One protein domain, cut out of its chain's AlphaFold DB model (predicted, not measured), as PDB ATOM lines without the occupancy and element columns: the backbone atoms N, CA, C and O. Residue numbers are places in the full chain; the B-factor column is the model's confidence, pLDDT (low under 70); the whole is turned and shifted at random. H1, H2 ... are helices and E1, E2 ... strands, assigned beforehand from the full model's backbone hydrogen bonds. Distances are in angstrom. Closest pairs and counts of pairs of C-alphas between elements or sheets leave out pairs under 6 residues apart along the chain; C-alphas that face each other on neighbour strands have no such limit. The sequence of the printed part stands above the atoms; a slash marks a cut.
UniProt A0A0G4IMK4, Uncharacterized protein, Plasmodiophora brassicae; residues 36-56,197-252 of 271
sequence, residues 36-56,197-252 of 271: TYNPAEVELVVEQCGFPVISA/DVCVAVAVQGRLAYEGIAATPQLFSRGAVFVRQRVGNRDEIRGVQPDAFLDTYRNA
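What this domain is: This is residues 36 to 56 and 197 to 252 of the 271 residues of an uncharacterized protein of Plasmodiophora brassicae (UniProt A0A0G4IMK4). A strongly twisted sheet of five strands has the longer helix, H1, across one face and the short H2 over the other, and the small hairpin E3 and E4 lies by one end of the strands E5 and E6. The 77 printed residues hold, in chain order, H1 E1 E2 E3 E4 E5 E6 H2 E7. The large sheet runs E6 E5 E2 E1 E7, all antiparallel. The class is mixed; the whole is compact, with a radius of gyration of the C-alphas of 11.5 A, and spans 28 by 28 by 25 A.

Where its parts are: In the sheet are E6, residues 234 to 240, 19.2 A; E5, 224 to 231, 21.2 A; E2, 199 to 204, 16.5 A; E1, 51 to 55, 13.2 A; and E7, 249 to 251. H1, residues 39 to 49, is 15.3 A long and begins at C-alpha (-39.240, -8.612, 40.313). H2 is residues 242 to 248, E3 208 to 210 and E4 218 to 220. E7 ends at C-alpha (-58.690, 1.257, 35.237).

How they stand to each other: N 236 and O 229 of the hairpin E5 and E6 are 2.9 A apart, N 202 and O 226 2.8 A, N 53 and O 199 2.9 A, and N 54 and O 250 3.0 A. Three layers, helices on both faces of the sheet, are formed with H1 and H2. H1 runs across the strands at a height over the sheet of 7.9 A; its closest C-alphas to E2 are Val 46 and Val 202, 5.6 A. H2 runs along the strands at a height over the sheet of 8.0 A; its closest C-alphas to E5 are Pro 242 and Val 225, 5.9 A. In the hairpin E3 and E4, N 210 and O 218 are 2.8 A apart. Every O i to N i+4 pair is within hydrogen-bond range in H2, and 6 of 7 in H1.

The domain as a whole: Residues 57 to 196 are not printed; C-alphas 56 and 197 are 10.6 A apart. Of the links printed whole, none is long. Residues 213 to 216 have pLDDT under 70.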
ATOM      1  N   THR A  36     -39.695  -9.445  51.886       89.31
ATOM      2  CA  THR A  36     -39.053  -8.754  50.759       89.31
ATOM      3  C   THR A  36     -39.520  -9.383  49.450       89.31
ATOM      4  O   THR A  36     -39.655 -10.602  49.382       89.31
ATOM      5  N   TYR A  37     -39.797  -8.556  48.442       89.44
ATOM      6  CA  TYR A  37     -40.129  -8.975  47.081       89.44
ATOM      7  C   TYR A  37     -39.023  -8.563  46.114       89.44
ATOM      8  O   TYR A  37     -38.540  -7.432  46.180       89.44
ATOM      9  N   ASN A  38     -38.700  -9.431  45.160       89.12
ATOM     10  CA  ASN A  38     -37.951  -9.083  43.949       89.12
ATOM     11  C   ASN A  38     -38.859  -9.131  42.694       89.12
ATOM     12  O   ASN A  38     -39.989  -9.624  42.775       89.12
ATOM     13  N   PRO A  39     -38.411  -8.641  41.520       88.94
ATOM     14  CA  PRO A  39     -39.240  -8.612  40.313       88.94
ATOM     15  C   PRO A  39     -39.777  -9.985  39.883       88.94
ATOM     16  O   PRO A  39     -40.932 -10.083  39.478       88.94
ATOM     17  N   ALA A  40     -38.984 -11.054  40.014       87.31
ATOM     18  CA  ALA A  40     -39.407 -12.400  39.627       87.31
ATOM     19  C   ALA A  40     -40.525 -12.936  40.535       87.31
ATOM     20  O   ALA A  40     -41.463 -13.571  40.059       87.31
ATOM     21  N   GLU A  41     -40.466 -12.645  41.835       89.38
ATOM     22  CA  GLU A  41     -41.560 -12.975  42.750       89.38
ATOM     23  C   GLU A  41     -42.825 -12.194  42.408       89.38
ATOM     24  O   GLU A  41     -43.910 -12.766  42.433       89.38
ATOM     25  N   VAL A  42     -42.702 -10.910  42.061       88.88
ATOM     26  CA  VAL A  42     -43.855 -10.094  41.669       88.88
ATOM     27  C   VAL A  42     -44.515 -10.630  40.400       88.88
ATOM     28  O   VAL A  42     -45.742 -10.675  40.357       88.88
ATOM     29  N   GLU A  43     -43.750 -11.081  39.401       87.88
ATOM     30  CA  GLU A  43     -44.308 -11.689  38.180       87.88
ATOM     31  C   GLU A  43     -45.259 -12.850  38.497       87.88
ATOM     32  O   GLU A  43     -46.383 -12.893  37.993       87.88
ATOM     33  N   LEU A  44     -44.872 -13.732  39.424       85.06
ATOM     34  CA  LEU A  44     -45.721 -14.849  39.853       85.06
ATOM     35  C   LEU A  44     -47.048 -14.373  40.461       85.06
ATOM     36  O   LEU A  44     -48.079 -15.029  40.317       85.06
ATOM     37  N   VAL A  45     -47.041 -13.231  41.149       86.81
ATOM     38  CA  VAL A  45     -48.253 -12.634  41.722       86.81
ATOM     39  C   VAL A  45     -49.097 -11.967  40.638       86.81
ATOM     40  O   VAL A  45     -50.322 -12.105  40.634       86.81
ATOM     41  N   VAL A  46     -48.456 -11.268  39.696       87.25
ATOM     42  CA  VAL A  46     -49.119 -10.634  38.549       87.25
ATOM     43  C   VAL A  46     -49.907 -11.667  37.742       87.25
ATOM     44  O   VAL A  46     -51.051 -11.401  37.378       87.25
ATOM     45  N   GLU A  47     -49.364 -12.862  37.521       85.62
ATOM     46  CA  GLU A  47     -50.069 -13.945  36.818       85.62
ATOM     47  C   GLU A  47     -51.335 -14.430  37.547       85.62
ATOM     48  O   GLU A  47     -52.290 -14.879  36.913       85.62
ATOM     49  N   GLN A  48     -51.380 -14.320  38.876       86.44
ATOM     50  CA  GLN A  48     -52.493 -14.824  39.686       86.44
ATOM     51  C   GLN A  48     -53.625 -13.814  39.874       86.44
ATOM     52  O   GLN A  48     -54.788 -14.206  40.009       86.44
ATOM     53  N   CYS A  49     -53.287 -12.529  39.982       91.38
ATOM     54  CA  CYS A  49     -54.220 -11.481  40.403       91.38
ATOM     55  C   CYS A  49     -53.953 -10.113  39.761       91.38
ATOM     56  O   CYS A  49     -54.448  -9.099  40.254       91.38
ATOM     57  N   GLY A  50     -53.186 -10.077  38.672       93.56
ATOM     58  CA  GLY A  50     -52.946  -8.868  37.901       93.56
ATOM     59  C   GLY A  50     -54.227  -8.302  37.290       93.56
ATOM     60  O   GLY A  50     -55.112  -9.040  36.854       93.56
ATOM     61  N   PHE A  51     -54.318  -6.978  37.237       95.38
ATOM     62  CA  PHE A  51     -55.433  -6.257  36.632       95.38
ATOM     63  C   PHE A  51     -54.917  -5.087  35.780       95.38
ATOM     64  O   PHE A  51     -53.880  -4.499  36.100       95.38
ATOM     65  N   PRO A  52     -55.592  -4.762  34.663       96.50
ATOM     66  CA  PRO A  52     -55.084  -3.792  33.709       96.50
ATOM     67  C   PRO A  52     -55.365  -2.358  34.173       96.50
ATOM     68  O   PRO A  52     -56.477  -2.027  34.594       96.50
ATOM     69  N   VAL A  53     -54.359  -1.494  34.062       97.06
ATOM     70  CA  VAL A  53     -54.438  -0.084  34.463       97.06
ATOM     71  C   VAL A  53     -53.683   0.823  33.508       97.06
ATOM     72  O   VAL A  53     -52.782   0.388  32.795       97.06
ATOM     73  N   ILE A  54     -54.001   2.110  33.562       95.38
ATOM     74  CA  ILE A  54     -53.255   3.177  32.891       95.38
ATOM     75  C   ILE A  54     -52.830   4.224  33.921       95.38
ATOM     76  O   ILE A  54     -53.474   4.392  34.959       95.38
ATOM     77  N   SER A  55     -51.736   4.937  33.655       94.12
ATOM     78  CA  SER A  55     -51.326   6.068  34.495       94.12
ATOM     79  C   SER A  55     -51.981   7.348  33.987       94.12
ATOM     80  O   SER A  55     -51.660   7.829  32.905       94.12
ATOM     81  N   ALA A  56     -52.855   7.936  34.795       93.19
ATOM     82  CA  ALA A  56     -53.514   9.203  34.494       93.19
ATOM     83  C   ALA A  56     -52.788  10.422  35.081       93.19
ATOM     84  O   ALA A  56     -53.254  11.547  34.911       93.19
ATOM     85  N   ASP A 197     -51.088   2.859  26.581       89.94
ATOM     86  CA  ASP A 197     -49.977   2.260  27.326       89.94
ATOM     87  C   ASP A 197     -50.478   1.520  28.577       89.94
ATOM     88  O   ASP A 197     -50.187   1.872  29.724       89.94
ATOM     89  N   VAL A 198     -51.272   0.475  28.334       93.44
ATOM     90  CA  VAL A 198     -51.858  -0.362  29.382       93.44
ATOM     91  C   VAL A 198     -50.759  -1.136  30.109       93.44
ATOM     92  O   VAL A 198     -49.989  -1.891  29.514       93.44
ATOM     93  N   CYS A 199     -50.711  -0.954  31.424       94.56
ATOM     94  CA  CYS A 199     -49.867  -1.692  32.354       94.56
ATOM     95  C   CYS A 199     -50.687  -2.781  33.059       94.56
ATOM     96  O   CYS A 199     -51.919  -2.764  33.040       94.56
ATOM     97  N   VAL A 200     -50.008  -3.697  33.749       96.44
ATOM     98  CA  VAL A 200     -50.663  -4.639  34.667       96.44
ATOM     99  C   VAL A 200     -50.244  -4.301  36.089       96.44
ATOM    100  O   VAL A 200     -49.054  -4.277  36.390       96.44
ATOM    101  N   ALA A 201     -51.210  -4.025  36.957       96.88
ATOM    102  CA  ALA A 201     -50.974  -3.789  38.371       96.88
ATOM    103  C   ALA A 201     -51.327  -5.022  39.201       96.88
ATOM    104  O   ALA A 201     -52.203  -5.803  38.833       96.88
ATOM    105  N   VAL A 202     -50.669  -5.177  40.343       96.06
ATOM    106  CA  VAL A 202     -51.028  -6.160  41.360       96.06
ATOM    107  C   VAL A 202     -50.769  -5.597  42.748       96.06
ATOM    108  O   VAL A 202     -49.766  -4.929  42.975       96.06
ATOM    109  N   ALA A 203     -51.685  -5.834  43.684       95.25
ATOM    110  CA  ALA A 203     -51.602  -5.265  45.023       95.25
ATOM    111  C   ALA A 203     -51.379  -6.345  46.082       95.25
ATOM    112  O   ALA A 203     -52.140  -7.312  46.162       95.25
ATOM    113  N   VAL A 204     -50.375  -6.155  46.933       93.75
ATOM    114  CA  VAL A 204     -49.971  -7.103  47.978       93.75
ATOM    115  C   VAL A 204     -50.011  -6.422  49.341       93.75
ATOM    116  O   VAL A 204     -49.396  -5.376  49.526       93.75
ATOM    117  N   GLN A 205     -50.733  -7.012  50.294       91.81
ATOM    118  CA  GLN A 205     -50.869  -6.483  51.657       91.81
ATOM    119  C   GLN A 205     -49.673  -6.841  52.548       91.81
ATOM    120  O   GLN A 205     -49.000  -7.842  52.319       91.81
ATOM    121  N   GLY A 206     -49.486  -6.064  53.618       89.81
ATOM    122  CA  GLY A 206     -48.481  -6.316  54.661       89.81
ATOM    123  C   GLY A 206     -47.304  -5.345  54.613       89.81
ATOM    124  O   GLY A 206     -47.142  -4.592  53.654       89.81
ATOM    125  N   ARG A 207     -46.490  -5.325  55.670       90.50
ATOM    126  CA  ARG A 207     -45.256  -4.533  55.671       90.50
ATOM    127  C   ARG A 207     -44.241  -5.242  54.794       90.50
ATOM    128  O   ARG A 207     -43.915  -6.391  55.063       90.50
ATOM    129  N   LEU A 208     -43.746  -4.591  53.750       91.81
ATOM    130  CA  LEU A 208     -42.825  -5.237  52.821       91.81
ATOM    131  C   LEU A 208     -41.720  -4.305  52.335       91.81
ATOM    132  O   LEU A 208     -41.869  -3.082  52.338       91.81
ATOM    133  N   ALA A 209     -40.624  -4.911  51.894       90.19
ATOM    134  CA  ALA A 209     -39.608  -4.272  51.073       90.19
ATOM    135  C   ALA A 209     -39.730  -4.755  49.622       90.19
ATOM    136  O   ALA A 209     -40.125  -5.895  49.374       90.19
ATOM    137  N   TYR A 210     -39.373  -3.907  48.663       88.69
ATOM    138  CA  TYR A 210     -39.277  -4.275  47.254       88.69
ATOM    139  C   TYR A 210     -37.908  -3.911  46.687       88.69
ATOM    140  O   TYR A 210     -37.532  -2.739  46.651       88.69
ATOM    141  N   GLU A 211     -37.191  -4.919  46.208       86.25
ATOM    142  CA  GLU A 211     -35.888  -4.815  45.546       86.25
ATOM    143  C   GLU A 211     -36.078  -4.645  44.035       86.25
ATOM    144  O   GLU A 211     -35.706  -5.494  43.228       86.25
ATOM    145  N   GLY A 212     -36.765  -3.568  43.658       77.31
ATOM    146  CA  GLY A 212     -37.079  -3.255  42.268       77.31
ATOM    147  C   GLY A 212     -36.034  -2.406  41.560       77.31
ATOM    148  O   GLY A 212     -34.851  -2.420  41.875       77.31
ATOM    149  N   ILE A 213     -36.521  -1.583  40.633       69.19
ATOM    150  CA  ILE A 213     -35.731  -0.621  39.858       69.19
ATOM    151  C   ILE A 213     -35.226   0.589  40.675       69.19
ATOM    152  O   ILE A 213     -35.000   1.657  40.126       69.19
ATOM    153  N   ALA A 214     -35.106   0.504  41.992       67.50
ATOM    154  CA  ALA A 214     -34.560   1.599  42.790       67.50
ATOM    155  C   ALA A 214     -33.170   1.214  43.293       67.50
ATOM    156  O   ALA A 214     -32.916   0.049  43.583       67.50
ATOM    157  N   ALA A 215     -32.280   2.200  43.446       64.12
ATOM    158  CA  ALA A 215     -30.929   1.969  43.969       64.12
ATOM    159  C   ALA A 215     -30.934   1.374  45.393       64.12
ATOM    160  O   ALA A 215     -29.983   0.713  45.807       64.12
ATOM    161  N   THR A 216     -32.016   1.596  46.143       67.44
ATOM    162  CA  THR A 216     -32.270   0.999  47.456       67.44
ATOM    163  C   THR A 216     -33.652   0.352  47.493       67.44
ATOM    164  O   THR A 216     -34.564   0.871  46.839       67.44
ATOM    165  N   PRO A 217     -33.857  -0.714  48.295       79.81
ATOM    166  CA  PRO A 217     -35.172  -1.318  48.450       79.81
ATOM    167  C   PRO A 217     -36.218  -0.289  48.884       79.81
ATOM    168  O   PRO A 217     -35.997   0.495  49.808       79.81
ATOM    169  N   GLN A 218     -37.370  -0.300  48.220       83.38
ATOM    170  CA  GLN A 218     -38.498   0.557  48.576       83.38
ATOM    171  C   GLN A 218     -39.258  -0.074  49.742       83.38
ATOM    172  O   GLN A 218     -39.585  -1.260  49.689       83.38
ATOM    173  N   LEU A 219     -39.557   0.702  50.787       87.94
ATOM    174  CA  LEU A 219     -40.304   0.213  51.948       87.94
ATOM    175  C   LEU A 219     -41.781   0.607  51.885       87.94
ATOM    176  O   LEU A 219     -42.140   1.746  51.579       87.94
ATOM    177  N   PHE A 220     -42.640  -0.339  52.252       88.69
ATOM    178  CA  PHE A 220     -44.088  -0.203  52.221       88.69
ATOM    179  C   PHE A 220     -44.676  -0.642  53.556       88.69
ATOM    180  O   PHE A 220     -44.563  -1.799  53.953       88.69
ATOM    181  N   SER A 221     -45.328   0.278  54.267       87.88
ATOM    182  CA  SER A 221     -45.828   0.021  55.625       87.88
ATOM    183  C   SER A 221     -47.218  -0.627  55.669       87.88
ATOM    184  O   SER A 221     -47.633  -1.117  56.718       87.88
ATOM    185  N   ARG A 222     -47.957  -0.611  54.552       88.00
ATOM    186  CA  ARG A 222     -49.360  -1.063  54.456       88.00
ATOM    187  C   ARG A 222     -49.638  -1.918  53.216       88.00
ATOM    188  O   ARG A 222     -50.791  -2.102  52.838       88.00
ATOM    189  N   GLY A 223     -48.590  -2.437  52.598       92.62
ATOM    190  CA  GLY A 223     -48.644  -3.120  51.314       92.62
ATOM    191  C   GLY A 223     -48.189  -2.230  50.168       92.62
ATOM    192  O   GLY A 223     -48.021  -1.020  50.321       92.62
ATOM    193  N   ALA A 224     -47.996  -2.854  49.015       93.88
ATOM    194  CA  ALA A 224     -47.534  -2.212  47.797       93.88
ATOM    195  C   ALA A 224     -48.462  -2.539  46.636       93.88
ATOM    196  O   ALA A 224     -49.071  -3.612  46.593       93.88
ATOM    197  N   VAL A 225     -48.528  -1.624  45.673       95.88
ATOM    198  CA  VAL A 225     -49.027  -1.928  44.336       95.88
ATOM    199  C   VAL A 225     -47.828  -2.012  43.408       95.88
ATOM    200  O   VAL A 225     -47.106  -1.035  43.231       95.88
ATOM    201  N   PHE A 226     -47.603  -3.178  42.818       95.44
ATOM    202  CA  PHE A 226     -46.590  -3.352  41.792       95.44
ATOM    203  C   PHE A 226     -47.207  -3.129  40.424       95.44
ATOM    204  O   PHE A 226     -48.265  -3.678  40.127       95.44
ATOM    205  N   VAL A 227     -46.548  -2.332  39.590       94.25
ATOM    206  CA  VAL A 227     -47.003  -2.047  38.230       94.25
ATOM    207  C   VAL A 227     -45.965  -2.561  37.248       94.25
ATOM    208  O   VAL A 227     -44.847  -2.048  37.206       94.25
ATOM    209  N   ARG A 228     -46.359  -3.566  36.464       93.00
ATOM    210  CA  ARG A 228     -45.589  -4.139  35.364       93.00
ATOM    211  C   ARG A 228     -45.892  -3.390  34.075       93.00
ATOM    212  O   ARG A 228     -47.055  -3.245  33.684       93.00
ATOM    213  N   GLN A 229     -44.838  -2.958  33.400       88.31
ATOM    214  CA  GLN A 229     -44.907  -2.217  32.153       88.31
ATOM    215  C   GLN A 229     -43.924  -2.776  31.132       88.31
ATOM    216  O   GLN A 229     -42.754  -2.990  31.432       88.31
ATOM    217  N   ARG A 230     -44.391  -2.935  29.891       85.06
ATOM    218  CA  ARG A 230     -43.541  -3.342  28.773       85.06
ATOM    219  C   ARG A 230     -42.760  -2.142  28.229       85.06
ATOM    220  O   ARG A 230     -43.347  -1.224  27.641       85.06
ATOM    221  N   VAL A 231     -41.437  -2.186  28.368       77.44
ATOM    222  CA  VAL A 231     -40.489  -1.211  27.810       77.44
ATOM    223  C   VAL A 231     -39.596  -1.932  26.801       77.44
ATOM    224  O   VAL A 231     -38.787  -2.795  27.144       77.44
ATOM    225  N   GLY A 232     -39.790  -1.636  25.513       79.00
ATOM    226  CA  GLY A 232     -39.155  -2.389  24.430       79.00
ATOM    227  C   GLY A 232     -39.504  -3.881  24.499       79.00
ATOM    228  O   GLY A 232     -40.671  -4.259  24.407       79.00
ATOM    229  N   ASN A 233     -38.489  -4.729  24.670       78.19
ATOM    230  CA  ASN A 233     -38.625  -6.184  24.766       78.19
ATOM    231  C   ASN A 233     -38.588  -6.728  26.207       78.19
ATOM    232  O   ASN A 233     -38.390  -7.928  26.383       78.19
ATOM    233  N   ARG A 234     -38.737  -5.873  27.228       80.44
ATOM    234  CA  ARG A 234     -38.570  -6.249  28.641       80.44
ATOM    235  C   ARG A 234     -39.720  -5.737  29.490       80.44
ATOM    236  O   ARG A 234     -40.299  -4.695  29.186       80.44
ATOM    237  N   ASP A 235     -40.015  -6.458  30.561       84.44
ATOM    238  CA  ASP A 235     -40.935  -5.993  31.589       84.44
ATOM    239  C   ASP A 235     -40.156  -5.261  32.684       84.44
ATOM    240  O   ASP A 235     -39.161  -5.756  33.213       84.44
ATOM    241  N   GLU A 236     -40.604  -4.050  32.992       86.94
ATOM    242  CA  GLU A 236     -40.140  -3.268  34.129       86.94
ATOM    243  C   GLU A 236     -41.237  -3.245  35.187       86.94
ATOM    244  O   GLU A 236     -42.403  -2.960  34.894       86.94
ATOM    245  N   ILE A 237     -40.859  -3.541  36.429       90.00
ATOM    246  CA  ILE A 237     -41.776  -3.577  37.564       90.00
ATOM    247  C   ILE A 237     -41.353  -2.521  38.572       90.00
ATOM    248  O   ILE A 237     -40.252  -2.561  39.129       90.00
ATOM    249  N   ARG A 238     -42.271  -1.604  38.863       88.81
ATOM    250  CA  ARG A 238     -42.100  -0.575  39.893       88.81
ATOM    251  C   ARG A 238     -43.045  -0.813  41.060       88.81
ATOM    252  O   ARG A 238     -44.187  -1.225  40.858       88.81
ATOM    253  N   GLY A 239     -42.571  -0.520  42.266       90.00
ATOM    254  CA  GLY A 239     -43.408  -0.431  43.455       90.00
ATOM    255  C   GLY A 239     -44.050   0.951  43.544       90.00
ATOM    256  O   GLY A 239     -43.417   1.962  43.253       90.00
ATOM    257  N   VAL A 240     -45.325   0.993  43.917       90.94
ATOM    258  CA  VAL A 240     -46.108   2.219  44.084       90.94
ATOM    259  C   VAL A 240     -46.830   2.149  45.423       90.94
ATOM    260  O   VAL A 240     -47.421   1.124  45.776       90.94
ATOM    261  N   GLN A 241     -46.768   3.238  46.193       90.44
ATOM    262  CA  GLN A 241     -47.519   3.337  47.444       90.44
ATOM    263  C   GLN A 241     -49.026   3.263  47.140       90.44
ATOM    264  O   GLN A 241     -49.463   3.901  46.181       90.44
ATOM    265  N   PRO A 242     -49.833   2.537  47.934       93.62
ATOM    266  CA  PRO A 242     -51.272   2.382  47.703       93.62
ATOM    267  C   PRO A 242     -52.018   3.696  47.439       93.62
ATOM    268  O   PRO A 242     -52.759   3.789  46.464       93.62
ATOM    269  N   ASP A 243     -51.770   4.726  48.246       91.69
ATOM    270  CA  ASP A 243     -52.436   6.027  48.092       91.69
ATOM    271  C   ASP A 243     -52.005   6.715  46.786       91.69
ATOM    272  O   ASP A 243     -52.841   7.135  45.990       91.69
ATOM    273  N   ALA A 244     -50.702   6.700  46.482       89.88
ATOM    274  CA  ALA A 244     -50.185   7.235  45.223       89.88
ATOM    275  C   ALA A 244     -50.761   6.495  44.005       89.88
ATOM    276  O   ALA A 244     -50.975   7.104  42.957       89.88
ATOM    277  N   PHE A 245     -51.026   5.192  44.125       94.38
ATOM    278  CA  PHE A 245     -51.669   4.416  43.073       94.38
ATOM    279  C   PHE A 245     -53.105   4.888  42.815       94.38
ATOM    280  O   PHE A 245     -53.457   5.129  41.662       94.38
ATOM    281  N   LEU A 246     -53.905   5.081  43.868       94.50
ATOM    282  CA  LEU A 246     -55.275   5.594  43.753       94.50
ATOM    283  C   LEU A 246     -55.314   6.994  43.122       94.50
ATOM    284  O   LEU A 246     -56.157   7.269  42.267       94.50
ATOM    285  N   ASP A 247     -54.353   7.849  43.471       91.56
ATOM    286  CA  ASP A 247     -54.270   9.205  42.929       91.56
ATOM    287  C   ASP A 247     -53.905   9.203  41.434       91.56
ATOM    288  O   ASP A 247     -54.497   9.928  40.624       91.56
ATOM    289  N   THR A 248     -52.945   8.358  41.041       93.12
ATOM    290  CA  THR A 248     -52.256   8.469  39.741       93.12
ATOM    291  C   THR A 248     -52.649   7.439  38.691       93.12
ATOM    292  O   THR A 248     -52.297   7.625  37.521       93.12
ATOM    293  N   TYR A 249     -53.368   6.378  39.058       95.88
ATOM    294  CA  TYR A 249     -53.794   5.326  38.133       95.88
ATOM    295  C   TYR A 249     -55.307   5.289  37.953       95.88
ATOM    296  O   TYR A 249     -56.092   5.757  38.780       95.88
ATOM    297  N   ARG A 250     -55.709   4.739  36.813       96.50
ATOM    298  CA  ARG A 250     -57.095   4.480  36.427       96.50
ATOM    299  C   ARG A 250     -57.201   3.042  35.942       96.50
ATOM    300  O   ARG A 250     -56.196   2.443  35.547       96.50
ATOM    301  N   ASN A 251     -58.412   2.498  35.952       96.19
ATOM    302  CA  ASN A 251     -58.690   1.257  35.237       96.19
ATOM    303  C   ASN A 251     -58.370   1.449  33.746       96.19
ATOM    304  O   ASN A 251     -58.337   2.579  33.255       96.19
ATOM    305  N   ALA A 252     -58.128   0.363  33.013       94.94
ATOM    306  CA  ALA A 252     -57.769   0.449  31.593       94.94
ATOM    307  C   ALA A 252     -58.830   1.120  30.697       94.94
ATOM    308  O   ALA A 252     -58.501   1.578  29.610       94.94
TER     309      ALA A 252